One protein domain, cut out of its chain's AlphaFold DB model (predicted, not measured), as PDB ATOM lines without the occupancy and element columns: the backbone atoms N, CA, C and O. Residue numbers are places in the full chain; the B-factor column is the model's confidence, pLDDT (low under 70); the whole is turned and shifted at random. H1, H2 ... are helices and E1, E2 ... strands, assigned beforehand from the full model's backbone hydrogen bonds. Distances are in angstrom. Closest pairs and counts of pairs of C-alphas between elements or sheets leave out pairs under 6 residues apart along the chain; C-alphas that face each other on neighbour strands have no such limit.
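AT A GLANCE: This is residues 81 to 169 of the 169 residues of an uncharacterized protein of Proteobacteria bacterium (UniProt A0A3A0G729). A twisted sheet of five long and short strands, E3 E2 E5 E6 E8, faces a small sheet of three short strands, E4 E1 E7, as a sandwich, two sheets face to face with their strands running nearly in line. The small sheet covers only part of the large one, and the short helix H1, which follows E7 directly, covers part of the same face over E6. The printed part has 89 residues, with eight named strands and one named helix in the order E1 E2 E3 E4 E5 E6 E7 H1 E8; the large sheet is antiparallel throughout, the small one mixed. The class is mostly strand, and the whole is compact, with a radius of gyration of the C-alphas of 12.3 A, and elongated, spanning 38 by 24 by 23 A.

HOW THE PARTS SIT: E1, residues 81 to 83, is the inner strand of the small sheet. E2, residues 94 to 98, and E3, residues 101 to 105, form an antiparallel hairpin, with N 96 and O 103 2.9 A apart. E4, residues 110 to 113, is antiparallel to E1, with N 82 and O 111 2.8 A apart. The closest C-alphas of E3 and E4 are those of Phe 103 and Gly 111, 6.3 A apart. E5, residues 119 to 125, is antiparallel to E2, with N 123 and O 95 at 2.8 A. E5 and E6, residues 130 to 136, form a second hairpin, with N 122 and O 133 at 2.8 A. E7, residues 145 to 148, is parallel to E1 at 18 degrees, with N 81 and O 145 at 2.8 A. H1, residues 149 to 153, is on the large sheet at a height over the sheet of 8.2 A, and only just over E6, on which 3 of its C-alphas fall; it is not on the small sheet. Its O i to N i+4 pair is within hydrogen-bond range. E8, residues 162 to 168, is an edge strand antiparallel to E6, with N 134 and O 165 at 2.9 A. E7 and E8 are apart.

IN THESE COORDINATES: E1 begins at C-alpha 81, (57.879, 104.812, 108.582). E5 is 20.0 A long from C-alpha 119 at (69.594, 109.295, 112.215), E6 19.8 A and E8 18.0 A. E2 measures 13.4 A, E3 12.8 A, E4 10.0 A, E7 9.8 A, E1 6.5 A and H1 6.4 A. E8 ends at C-alpha 168, (78.616, 92.976, 114.146).

THE WHOLE: The two C-alphas farthest apart, those of Asp 128 and Lys 142, are 39.4 A apart. The printed part has no cut, and no link is long. The mean pLDDT of the printed part is 93.9, and no printed residue is under 70.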
ATOM      1  N   MET A  81      58.489 106.062 108.146       97.06
ATOM      2  CA  MET A  81      57.879 104.812 108.582       97.06
ATOM      3  C   MET A  81      58.877 103.680 108.396       97.06
ATOM      4  O   MET A  81      59.355 103.442 107.289       97.06
ATOM      5  N   VAL A  82      59.153 102.949 109.465       96.69
ATOM      6  CA  VAL A  82      59.976 101.744 109.426       96.69
ATOM      7  C   VAL A  82      59.064 100.533 109.535       96.69
ATOM      8  O   VAL A  82      58.280 100.453 110.477       96.69
ATOM      9  N   LYS A  83      59.169  99.593 108.592       95.12
ATOM     10  CA  LYS A  83      58.374  98.357 108.573       95.12
ATOM     11  C   LYS A  83      59.265  97.125 108.668       95.12
ATOM     12  O   LYS A  83      60.277  97.008 107.967       95.12
ATOM     13  N   ASN A  84      58.856  96.181 109.508       94.81
ATOM     14  CA  ASN A  84      59.485  94.875 109.598       94.81
ATOM     15  C   ASN A  84      58.806  93.881 108.642       94.81
ATOM     16  O   ASN A  84      57.764  93.317 108.953       94.81
ATOM     17  N   GLU A  85      59.401  93.653 107.471       91.38
ATOM     18  CA  GLU A  85      58.894  92.678 106.488       91.38
ATOM     19  C   GLU A  85      59.513  91.276 106.639       91.38
ATOM     20  O   GLU A  85      59.263  90.392 105.819       91.38
ATOM     21  N   ILE A  86      60.321  91.045 107.679       89.38
ATOM     22  CA  ILE A  86      60.993  89.762 107.886       89.38
ATOM     23  C   ILE A  86      59.995  88.750 108.449       89.38
ATOM     24  O   ILE A  86      59.504  88.911 109.560       89.38
ATOM     25  N   ARG A  87      59.724  87.690 107.678       86.81
ATOM     26  CA  ARG A  87      58.807  86.587 108.035       86.81
ATOM     27  C   ARG A  87      59.488  85.374 108.668       86.81
ATOM     28  O   ARG A  87      58.875  84.317 108.768       86.81
ATOM     29  N   ASP A  88      60.758  85.503 109.038       82.44
ATOM     30  CA  ASP A  88      61.422  84.481 109.852       82.44
ATOM     31  C   ASP A  88      60.605  84.279 111.149       82.44
ATOM     32  O   ASP A  88      59.794  85.134 111.508       82.44
ATOM     33  N   ALA A  89      60.730  83.129 111.801       73.19
ATOM     34  CA  ALA A  89      59.991  82.781 113.011       73.19
ATOM     35  C   ALA A  89      60.821  83.016 114.282       73.19
ATOM     36  O   ALA A  89      60.252  83.349 115.318       73.19
ATOM     37  N   ASN A  90      62.154  82.935 114.209       76.50
ATOM     38  CA  ASN A  90      62.995  82.794 115.405       76.50
ATOM     39  C   ASN A  90      63.842  84.036 115.761       76.50
ATOM     40  O   ASN A  90      64.314  84.143 116.892       76.50
ATOM     41  N   TYR A  91      64.041  84.986 114.837       76.06
ATOM     42  CA  TYR A  91      65.018  86.089 114.956       76.06
ATOM     43  C   TYR A  91      64.548  87.402 114.306       76.06
ATOM     44  O   TYR A  91      65.253  88.041 113.516       76.06
ATOM     45  N   ASN A  92      63.318  87.799 114.620       82.62
ATOM     46  CA  ASN A  92      62.580  88.760 113.791       82.62
ATOM     47  C   ASN A  92      62.191  90.014 114.557       82.62
ATOM     48  O   ASN A  92      61.609  90.913 113.968       82.62
ATOM     49  N   VAL A  93      62.489  90.085 115.851       88.25
ATOM     50  CA  VAL A  93      62.258  91.297 116.625       88.25
ATOM     51  C   VAL A  93      63.392  92.269 116.329       88.25
ATOM     52  O   VAL A  93      64.566  91.963 116.556       88.25
ATOM     53  N   ILE A  94      63.033  93.439 115.817       93.38
ATOM     54  CA  ILE A  94      63.981  94.502 115.488       93.38
ATOM     55  C   ILE A  94      63.765  95.637 116.470       93.38
ATOM     56  O   ILE A  94      62.636  96.080 116.674       93.38
ATOM     57  N   LYS A  95      64.850  96.145 117.045       96.31
ATOM     58  CA  LYS A  95      64.805  97.403 117.792       96.31
ATOM     59  C   LYS A  95      65.258  98.526 116.878       96.31
ATOM     60  O   LYS A  95      66.315  98.414 116.258       96.31
ATOM     61  N   VAL A  96      64.459  99.580 116.785       97.31
ATOM     62  CA  VAL A  96      64.765 100.752 115.964       97.31
ATOM     63  C   VAL A  96      64.597 101.998 116.810       97.31
ATOM     64  O   VAL A  96      63.541 102.178 117.412       97.31
ATOM     65  N   SER A  97      65.606 102.860 116.859       97.88
ATOM     66  CA  SER A  97      65.550 104.117 117.607       97.88
ATOM     67  C   SER A  97      66.041 105.303 116.785       97.88
ATOM     68  O   SER A  97      66.863 105.160 115.885       97.88
ATOM     69  N   GLY A  98      65.512 106.487 117.086       97.69
ATOM     70  CA  GLY A  98      65.829 107.733 116.390       97.69
ATOM     71  C   GLY A  98      64.836 108.840 116.730       97.69
ATOM     72  O   GLY A  98      63.715 108.575 117.171       97.69
ATOM     73  N   GLY A  99      65.264 110.097 116.593       95.38
ATOM     74  CA  GLY A  99      64.404 111.262 116.843       95.38
ATOM     75  C   GLY A  99      63.784 111.307 118.249       95.38
ATOM     76  O   GLY A  99      62.671 111.793 118.405       95.38
ATOM     77  N   GLY A 100      64.453 110.733 119.259       97.00
ATOM     78  CA  GLY A 100      63.938 110.631 120.633       97.00
ATOM     79  C   GLY A 100      62.910 109.513 120.868       97.00
ATOM     80  O   GLY A 100      62.396 109.383 121.972       97.00
ATOM     81  N   THR A 101      62.624 108.687 119.859       97.12
ATOM     82  CA  THR A 101      61.678 107.562 119.947       97.12
ATOM     83  C   THR A 101      62.380 106.224 119.732       97.12
ATOM     84  O   THR A 101      63.438 106.157 119.101       97.12
ATOM     85  N   SER A 102      61.804 105.149 120.267       97.88
ATOM     86  CA  SER A 102      62.291 103.783 120.074       97.88
ATOM     87  C   SER A 102      61.119 102.826 119.918       97.88
ATOM     88  O   SER A 102      60.187 102.849 120.718       97.88
ATOM     89  N   PHE A 103      61.200 101.946 118.927       97.38
ATOM     90  CA  PHE A 103      60.224 100.900 118.654       97.38
ATOM     91  C   PHE A 103      60.885  99.526 118.731       97.38
ATOM     92  O   PHE A 103      62.051  99.354 118.375       97.38
ATOM     93  N   THR A 104      60.120  98.541 119.186       96.75
ATOM     94  CA  THR A 104      60.461  97.122 119.068       96.75
ATOM     95  C   THR A 104      59.427  96.513 118.133       96.75
ATOM     96  O   THR A 104      58.259  96.472 118.492       96.75
ATOM     97  N   LEU A 105      59.841  96.141 116.922       95.38
ATOM     98  CA  LEU A 105      58.951  95.741 115.833       95.38
ATOM     99  C   LEU A 105      59.030  94.231 115.603       95.38
ATOM    100  O   LEU A 105      60.086  93.706 115.232       95.38
ATOM    101  N   SER A 106      57.904  93.554 115.769       93.19
ATOM    102  CA  SER A 106      57.663  92.160 115.385       93.19
ATOM    103  C   SER A 106      57.386  92.046 113.874       93.19
ATOM    104  O   SER A 106      57.177  93.069 113.212       93.19
ATOM    105  N   PRO A 107      57.397  90.837 113.280       92.31
ATOM    106  CA  PRO A 107      57.042  90.642 111.873       92.31
ATOM    107  C   PRO A 107      55.707  91.289 111.501       92.31
ATOM    108  O   PRO A 107      54.691  91.045 112.145       92.31
ATOM    109  N   GLY A 108      55.703  92.093 110.439       90.25
ATOM    110  CA  GLY A 108      54.521  92.804 109.950       90.25
ATOM    111  C   GLY A 108      54.235  94.134 110.654       90.25
ATOM    112  O   GLY A 108      53.475  94.940 110.115       90.25
ATOM    113  N   GLU A 109      54.864  94.407 111.799       93.88
ATOM    114  CA  GLU A 109      54.687  95.668 112.517       93.88
ATOM    115  C   GLU A 109      55.468  96.816 111.868       93.88
ATOM    116  O   GLU A 109      56.441  96.631 111.122       93.88
ATOM    117  N   HIS A 110      55.029  98.035 112.167       95.88
ATOM    118  CA  HIS A 110      55.666  99.258 111.711       95.88
ATOM    119  C   HIS A 110      55.662 100.326 112.808       95.88
ATOM    120  O   HIS A 110      54.794 100.343 113.676       95.88
ATOM    121  N   GLY A 111      56.642 101.224 112.751       96.19
ATOM    122  CA  GLY A 111      56.747 102.397 113.616       96.19
ATOM    123  C   GLY A 111      56.943 103.655 112.780       96.19
ATOM    124  O   GLY A 111      57.606 103.611 111.742       96.19
ATOM    125  N   ILE A 112      56.365 104.775 113.212       97.44
ATOM    126  CA  ILE A 112      56.507 106.071 112.537       97.44
ATOM    127  C   ILE A 112      57.316 107.002 113.432       97.44
ATOM    128  O   ILE A 112      56.909 107.322 114.547       97.44
ATOM    129  N   PHE A 113      58.447 107.463 112.913       97.38
ATOM    130  CA  PHE A 113      59.336 108.396 113.588       97.38
ATOM    131  C   PHE A 113      58.868 109.849 113.413       97.38
ATOM    132  O   PHE A 113      58.245 110.191 112.396       97.38
ATOM    133  N   PRO A 114      59.149 110.724 114.395       96.88
ATOM    134  CA  PRO A 114      58.788 112.132 114.315       96.88
ATOM    135  C   PRO A 114      59.529 112.845 113.175       96.88
ATOM    136  O   PRO A 114      60.577 112.402 112.693       96.88
ATOM    137  N   LYS A 115      58.971 113.982 112.749       96.75
ATOM    138  CA  LYS A 115      59.579 114.839 111.727       96.75
ATOM    139  C   LYS A 115      60.951 115.333 112.193       96.75
ATOM    140  O   LYS A 115      61.116 115.664 113.361       96.75
ATOM    141  N   GLY A 116      61.907 115.410 111.267       95.62
ATOM    142  CA  GLY A 116      63.279 115.847 111.558       95.62
ATOM    143  C   GLY A 116      64.191 114.737 112.084       95.62
ATOM    144  O   GLY A 116      65.319 115.012 112.482       95.62
ATOM    145  N   THR A 117      63.734 113.482 112.076       97.69
ATOM    146  CA  THR A 117      64.598 112.334 112.373       97.69
ATOM    147  C   THR A 117      65.639 112.175 111.264       97.69
ATOM    148  O   THR A 117      65.304 111.763 110.158       97.69
ATOM    149  N   THR A 118      66.897 112.497 111.565       97.88
ATOM    150  CA  THR A 118      68.022 112.409 110.616       97.88
ATOM    151  C   THR A 118      68.864 111.157 110.783       97.88
ATOM    152  O   THR A 118      69.572 110.780 109.861       97.88
ATOM    153  N   ARG A 119      68.813 110.501 111.944       98.25
ATOM    154  CA  ARG A 119      69.594 109.295 112.215       98.25
ATOM    155  C   ARG A 119      68.731 108.238 112.884       98.25
ATOM    156  O   ARG A 119      68.011 108.527 113.844       98.25
ATOM    157  N   LEU A 120      68.821 107.022 112.361       98.19
ATOM    158  CA  LEU A 120      68.123 105.837 112.835       98.19
ATOM    159  C   LEU A 120      69.140 104.751 113.176       98.19
ATOM    160  O   LEU A 120      70.054 104.475 112.399       98.19
ATOM    161  N   TYR A 121      68.945 104.105 114.317       98.00
ATOM    162  CA  TYR A 121      69.739 102.972 114.765       98.00
ATOM    163  C   TYR A 121      68.876 101.724 114.724       98.00
ATOM    164  O   TYR A 121      67.845 101.651 115.391       98.00
ATOM    165  N   PHE A 122      69.305 100.736 113.953       97.06
ATOM    166  CA  PHE A 122      68.647  99.446 113.838       97.06
ATOM    167  C   PHE A 122      69.483  98.400 114.553       97.06
ATOM    168  O   PHE A 122      70.687  98.306 114.333       97.06
ATOM    169  N   SER A 123      68.841  97.566 115.358       95.44
ATOM    170  CA  SER A 123      69.459  96.405 115.984       95.44
ATOM    171  C   SER A 123      68.635  95.169 115.661       95.44
ATOM    172  O   SER A 123      67.452  95.082 116.012       95.44
ATOM    173  N   ARG A 124      69.261  94.218 114.963       92.06
ATOM    174  CA  ARG A 124      68.683  92.911 114.647       92.06
ATOM    175  C   ARG A 124      69.499  91.820 115.316       92.06
ATOM    176  O   ARG A 124      70.697  91.683 115.063       92.06
ATOM    177  N   ARG A 125      68.827  91.009 116.126       90.75
ATOM    178  CA  ARG A 125      69.417  89.833 116.761       90.75
ATOM    179  C   ARG A 125      69.365  88.647 115.798       90.75
ATOM    180  O   ARG A 125      68.310  88.371 115.242       90.75
ATOM    181  N   TYR A 126      70.486  87.963 115.622       89.56
ATOM    182  CA  TYR A 126      70.590  86.658 114.971       89.56
ATOM    183  C   TYR A 126      70.864  85.590 116.033       89.56
ATOM    184  O   TYR A 126      71.019  85.904 117.215       89.56
ATOM    185  N   LYS A 127      70.940  84.324 115.610       90.38
ATOM    186  CA  LYS A 127      71.266  83.204 116.497       90.38
ATOM    187  C   LYS A 127      72.579  83.420 117.253       90.38
ATOM    188  O   LYS A 127      72.597  83.289 118.471       90.38
ATOM    189  N   ASP A 128      73.624  83.821 116.531       93.50
ATOM    190  CA  ASP A 128      74.994  83.819 117.058       93.50
ATOM    191  C   ASP A 128      75.578  85.223 117.274       93.50
ATOM    192  O   ASP A 128      76.692  85.356 117.766       93.50
ATOM    193  N   TYR A 129      74.879  86.282 116.856       93.19
ATOM    194  CA  TYR A 129      75.383  87.657 116.934       93.19
ATOM    195  C   TYR A 129      74.264  88.693 116.824       93.19
ATOM    196  O   TYR A 129      73.142  88.375 116.420       93.19
ATOM    197  N   THR A 130      74.572  89.954 117.123       93.50
ATOM    198  CA  THR A 130      73.660  91.075 116.857       93.50
ATOM    199  C   THR A 130      74.257  91.967 115.782       93.50
ATOM    200  O   THR A 130      75.421  92.348 115.850       93.50
ATOM    201  N   ARG A 131      73.470  92.310 114.762       94.38
ATOM    202  CA  ARG A 131      73.899  93.271 113.744       94.38
ATOM    203  C   ARG A 131      73.249  94.611 114.003       94.38
ATOM    204  O   ARG A 131      72.023  94.694 114.113       94.38
ATOM    205  N   GLN A 132      74.083  95.632 114.086       96.56
ATOM    206  CA  GLN A 132      73.660  97.007 114.259       96.56
ATOM    207  C   GLN A 132      73.869  97.758 112.946       96.56
ATOM    208  O   GLN A 132      74.877  97.556 112.269       96.56
ATOM    209  N   TYR A 133      72.908  98.598 112.584       97.00
ATOM    210  CA  TYR A 133      73.005  99.490 111.435       97.00
ATOM    211  C   TYR A 133      72.723 100.909 111.890       97.00
ATOM    212  O   TYR A 133      71.788 101.136 112.663       97.00
ATOM    213  N   THR A 134      73.495 101.851 111.373       97.88
ATOM    214  CA  THR A 134      73.183 103.272 111.474       97.88
ATOM    215  C   THR A 134      72.780 103.745 110.092       97.88
ATOM    216  O   THR A 134      73.526 103.552 109.131       97.88
ATOM    217  N   VAL A 135      71.598 104.336 109.997       98.12
ATOM    218  CA  VAL A 135      71.083 104.948 108.774       98.12
ATOM    219  C   VAL A 135      70.986 106.442 109.006       98.12
ATOM    220  O   VAL A 135      70.415 106.878 110.008       98.12
ATOM    221  N   GLU A 136      71.523 107.214 108.076       98.06
ATOM    222  CA  GLU A 136      71.340 108.658 108.024       98.06
ATOM    223  C   GLU A 136      70.357 109.017 106.924       98.06
ATOM    224  O   GLU A 136      70.371 108.433 105.849       98.06
ATOM    225  N   CYS A 137      69.483 109.967 107.219       97.50
ATOM    226  CA  CYS A 137      68.479 110.496 106.318       97.50
ATOM    227  C   CYS A 137      68.665 112.013 106.178       97.50
ATOM    228  O   CYS A 137      69.098 112.669 107.134       97.50
ATOM    229  N   PRO A 138      68.290 112.599 105.027       97.19
ATOM    230  CA  PRO A 138      68.346 114.040 104.825       97.19
ATOM    231  C   PRO A 138      67.541 114.793 105.892       97.19
ATOM    232  O   PRO A 138      66.463 114.360 106.300       97.19
ATOM    233  N   SER A 139      68.032 115.961 106.308       94.19
ATOM    234  CA  SER A 139      67.348 116.818 107.289       94.19
ATOM    235  C   SER A 139      65.999 117.346 106.798       94.19
ATOM    236  O   SER A 139      65.096 117.592 107.600       94.19
ATOM    237  N   VAL A 140      65.848 117.493 105.481       93.88
ATOM    238  CA  VAL A 140      64.628 117.979 104.838       93.88
ATOM    239  C   VAL A 140      64.037 116.875 103.972       93.88
ATOM    240  O   VAL A 140      64.478 116.628 102.853       93.88
ATOM    241  N   LEU A 141      62.995 116.236 104.496       94.88
ATOM    242  CA  LEU A 141      62.197 115.246 103.785       94.88
ATOM    243  C   LEU A 141      60.924 115.907 103.249       94.88
ATOM    244  O   LEU A 141      60.106 116.398 104.031       94.88
ATOM    245  N   LYS A 142      60.775 115.947 101.919       92.81
ATOM    246  CA  LYS A 142      59.579 116.497 101.254       92.81
ATOM    247  C   LYS A 142      58.394 115.540 101.367       92.81
ATOM    248  O   LYS A 142      57.304 115.965 101.734       92.81
ATOM    249  N   ASP A 143      58.651 114.256 101.149       94.81
ATOM    250  CA  ASP A 143      57.655 113.189 101.193       94.81
ATOM    251  C   ASP A 143      57.833 112.311 102.437       94.81
ATOM    252  O   ASP A 143      58.835 112.394 103.152       94.81
ATOM    253  N   GLY A 144      56.833 111.481 102.727       95.12
ATOM    254  CA  GLY A 144      56.958 110.436 103.738       95.12
ATOM    255  C   GLY A 144      57.775 109.265 103.195       95.12
ATOM    256  O   GLY A 144      57.483 108.756 102.113       95.12
ATOM    257  N   ILE A 145      58.784 108.813 103.939       95.62
ATOM    258  CA  ILE A 145      59.646 107.699 103.512       95.62
ATOM    259  C   ILE A 145      59.192 106.404 104.181       95.62
ATOM    260  O   ILE A 145      58.953 106.367 105.389       95.62
ATOM    261  N   LYS A 146      59.127 105.321 103.402       95.94
ATOM    262  CA  LYS A 146      59.014 103.950 103.914       95.94
ATOM    263  C   LYS A 146      60.387 103.287 103.876       95.94
ATOM    264  O   LYS A 146      60.956 103.132 102.801       95.94
ATOM    265  N   ILE A 147      60.897 102.871 105.029       95.94
ATOM    266  CA  ILE A 147      62.135 102.099 105.151       95.94
ATOM    267  C   ILE A 147      61.776 100.666 105.530       95.94
ATOM    268  O   ILE A 147      61.162 100.415 106.572       95.94
ATOM    269  N   LYS A 148      62.184  99.712 104.695       95.00
ATOM    270  CA  LYS A 148      62.094  98.282 104.998       95.00
ATOM    271  C   LYS A 148      63.436  97.812 105.531       95.00
ATOM    272  O   LYS A 148      64.480  98.203 105.014       95.00
ATOM    273  N   LEU A 149      63.440  96.927 106.527       89.56
ATOM    274  CA  LEU A 149      64.717  96.437 107.064       89.56
ATOM    275  C   LEU A 149      65.556  95.692 106.008       89.56
ATOM    276  O   LEU A 149      66.782  95.775 106.020       89.56
ATOM    277  N   ILE A 150      64.905  94.980 105.086       91.19
ATOM    278  CA  ILE A 150      65.594  94.296 103.983       91.19
ATOM    279  C   ILE A 150      66.374  95.311 103.137       91.19
ATOM    280  O   ILE A 150      67.531  95.063 102.809       91.19
ATOM    281  N   ASP A 151      65.797  96.485 102.882       94.06
ATOM    282  CA  ASP A 151      66.448  97.548 102.115       94.06
ATOM    283  C   ASP A 151      67.660  98.122 102.856       94.06
ATOM    284  O   ASP A 151      68.679  98.395 102.230       94.06
ATOM    285  N   VAL A 152      67.599  98.235 104.189       94.38
ATOM    286  CA  VAL A 152      68.758  98.630 105.016       94.38
ATOM    287  C   VAL A 152      69.883  97.607 104.887       94.38
ATOM    288  O   VAL A 152      71.039  97.966 104.688       94.38
ATOM    289  N   HIS A 153      69.555  96.316 104.944       89.62
ATOM    290  CA  HIS A 153      70.553  95.256 104.812       89.62
ATOM    291  C   HIS A 153      71.210  95.227 103.426       89.62
ATOM    292  O   HIS A 153      72.403  94.950 103.315       89.62
ATOM    293  N   LEU A 154      70.431  95.513 102.383       92.81
ATOM    294  CA  LEU A 154      70.891  95.558 100.996       92.81
ATOM    295  C   LEU A 154      71.484  96.918 100.597       92.81
ATOM    296  O   LEU A 154      71.908  97.067  99.453       92.81
ATOM    297  N   ASN A 155      71.500  97.895 101.510       92.75
ATOM    298  CA  ASN A 155      71.863  99.288 101.255       92.75
ATOM    299  C   ASN A 155      71.112  99.911 100.056       92.75
ATOM    300  O   ASN A 155      71.700 100.567  99.201       92.75
ATOM    301  N   LYS A 156      69.799  99.668  99.978       94.44
ATOM    302  CA  LYS A 156      68.883 100.155  98.929       94.44
ATOM    303  C   LYS A 156      67.734 100.972  99.526       94.44
ATOM    304  O   LYS A 156      66.570 100.762  99.196       94.44
ATOM    305  N   ILE A 157      68.054 101.862 100.458       95.25
ATOM    306  CA  ILE A 157      67.056 102.638 101.197       95.25
ATOM    307  C   ILE A 157      66.535 103.779 100.309       95.25
ATOM    308  O   ILE A 157      67.295 104.444  99.611       95.25
ATOM    309  N   ALA A 158      65.221 104.001 100.312       92.06
ATOM    310  CA  ALA A 158      64.591 105.067  99.537       92.06
ATOM    311  C   ALA A 158      64.739 106.453 100.197       92.06
ATOM    312  O   ALA A 158      65.033 106.576 101.386       92.06
ATOM    313  N   GLY A 159      64.468 107.509  99.422       92.44
ATOM    314  CA  GLY A 159      64.341 108.878  99.935       92.44
ATOM    315  C   GLY A 159      65.657 109.545 100.352       92.44
ATOM    316  O   GLY A 159      65.644 110.459 101.171       92.44
ATOM    317  N   GLY A 160      66.782 109.090  99.791       94.88
ATOM    318  CA  GLY A 160      68.108 109.665 100.036       94.88
ATOM    319  C   GLY A 160      68.712 109.300 101.390       94.88
ATOM    320  O   GLY A 160      69.690 109.919 101.794       94.88
ATOM    321  N   CYS A 161      68.125 108.339 102.106       96.31
ATOM    322  CA  CYS A 161      68.748 107.780 103.296       96.31
ATOM    323  C   CYS A 161      69.845 106.777 102.911       96.31
ATOM    324  O   CYS A 161      69.684 106.013 101.960       96.31
ATOM    325  N   GLU A 162      70.918 106.720 103.693       97.12
ATOM    326  CA  GLU A 162      72.078 105.867 103.435       97.12
ATOM    327  C   GLU A 162      72.533 105.142 104.703       97.12
ATOM    328  O   GLU A 162      72.427 105.653 105.822       97.12
ATOM    329  N   THR A 163      73.051 103.925 104.535       97.31
ATOM    330  CA  THR A 163      73.658 103.179 105.642       97.31
ATOM    331  C   THR A 163      75.074 103.696 105.876       97.31
ATOM    332  O   THR A 163      75.976 103.398 105.099       97.31
ATOM    333  N   VAL A 164      75.288 104.439 106.962       97.50
ATOM    334  CA  VAL A 164      76.609 104.990 107.325       97.50
ATOM    335  C   VAL A 164      77.493 103.968 108.024       97.50
ATOM    336  O   VAL A 164      78.715 104.008 107.911       97.50
ATOM    337  N   SER A 165      76.892 103.050 108.783       96.62
ATOM    338  CA  SER A 165      77.647 102.004 109.464       96.62
ATOM    339  C   SER A 165      76.845 100.719 109.588       96.62
ATOM    340  O   SER A 165      75.627 100.726 109.773       96.62
ATOM    341  N   ALA A 166      77.556  99.600 109.496       95.75
ATOM    342  CA  ALA A 166      77.035  98.277 109.785       95.75
ATOM    343  C   ALA A 166      78.085  97.521 110.598       95.75
ATOM    344  O   ALA A 166      79.165  97.218 110.090       95.75
ATOM    345  N   SER A 167      77.776  97.217 111.854       95.44
ATOM    346  CA  SER A 167      78.687  96.516 112.757       95.44
ATOM    347  C   SER A 167      78.072  95.212 113.251       95.44
ATOM    348  O   SER A 167      76.852  95.057 113.373       95.44
ATOM    349  N   LYS A 168      78.948  94.241 113.498       95.00
ATOM    350  CA  LYS A 168      78.616  92.976 114.146       95.00
ATOM    351  C   LYS A 168      79.089  93.078 115.593       95.00
ATOM    352  O   LYS A 168      80.285  93.255 115.814       95.00
ATOM    353  N   GLY A 169      78.147  93.020 116.527       88.38
ATOM    354  CA  GLY A 169      78.400  92.930 117.964       88.38
ATOM    355  C   GLY A 169      78.074  91.554 118.514       88.38
ATOM    356  O   GLY A 169      77.443  90.742 117.787       88.38
TER     357      GLY A 169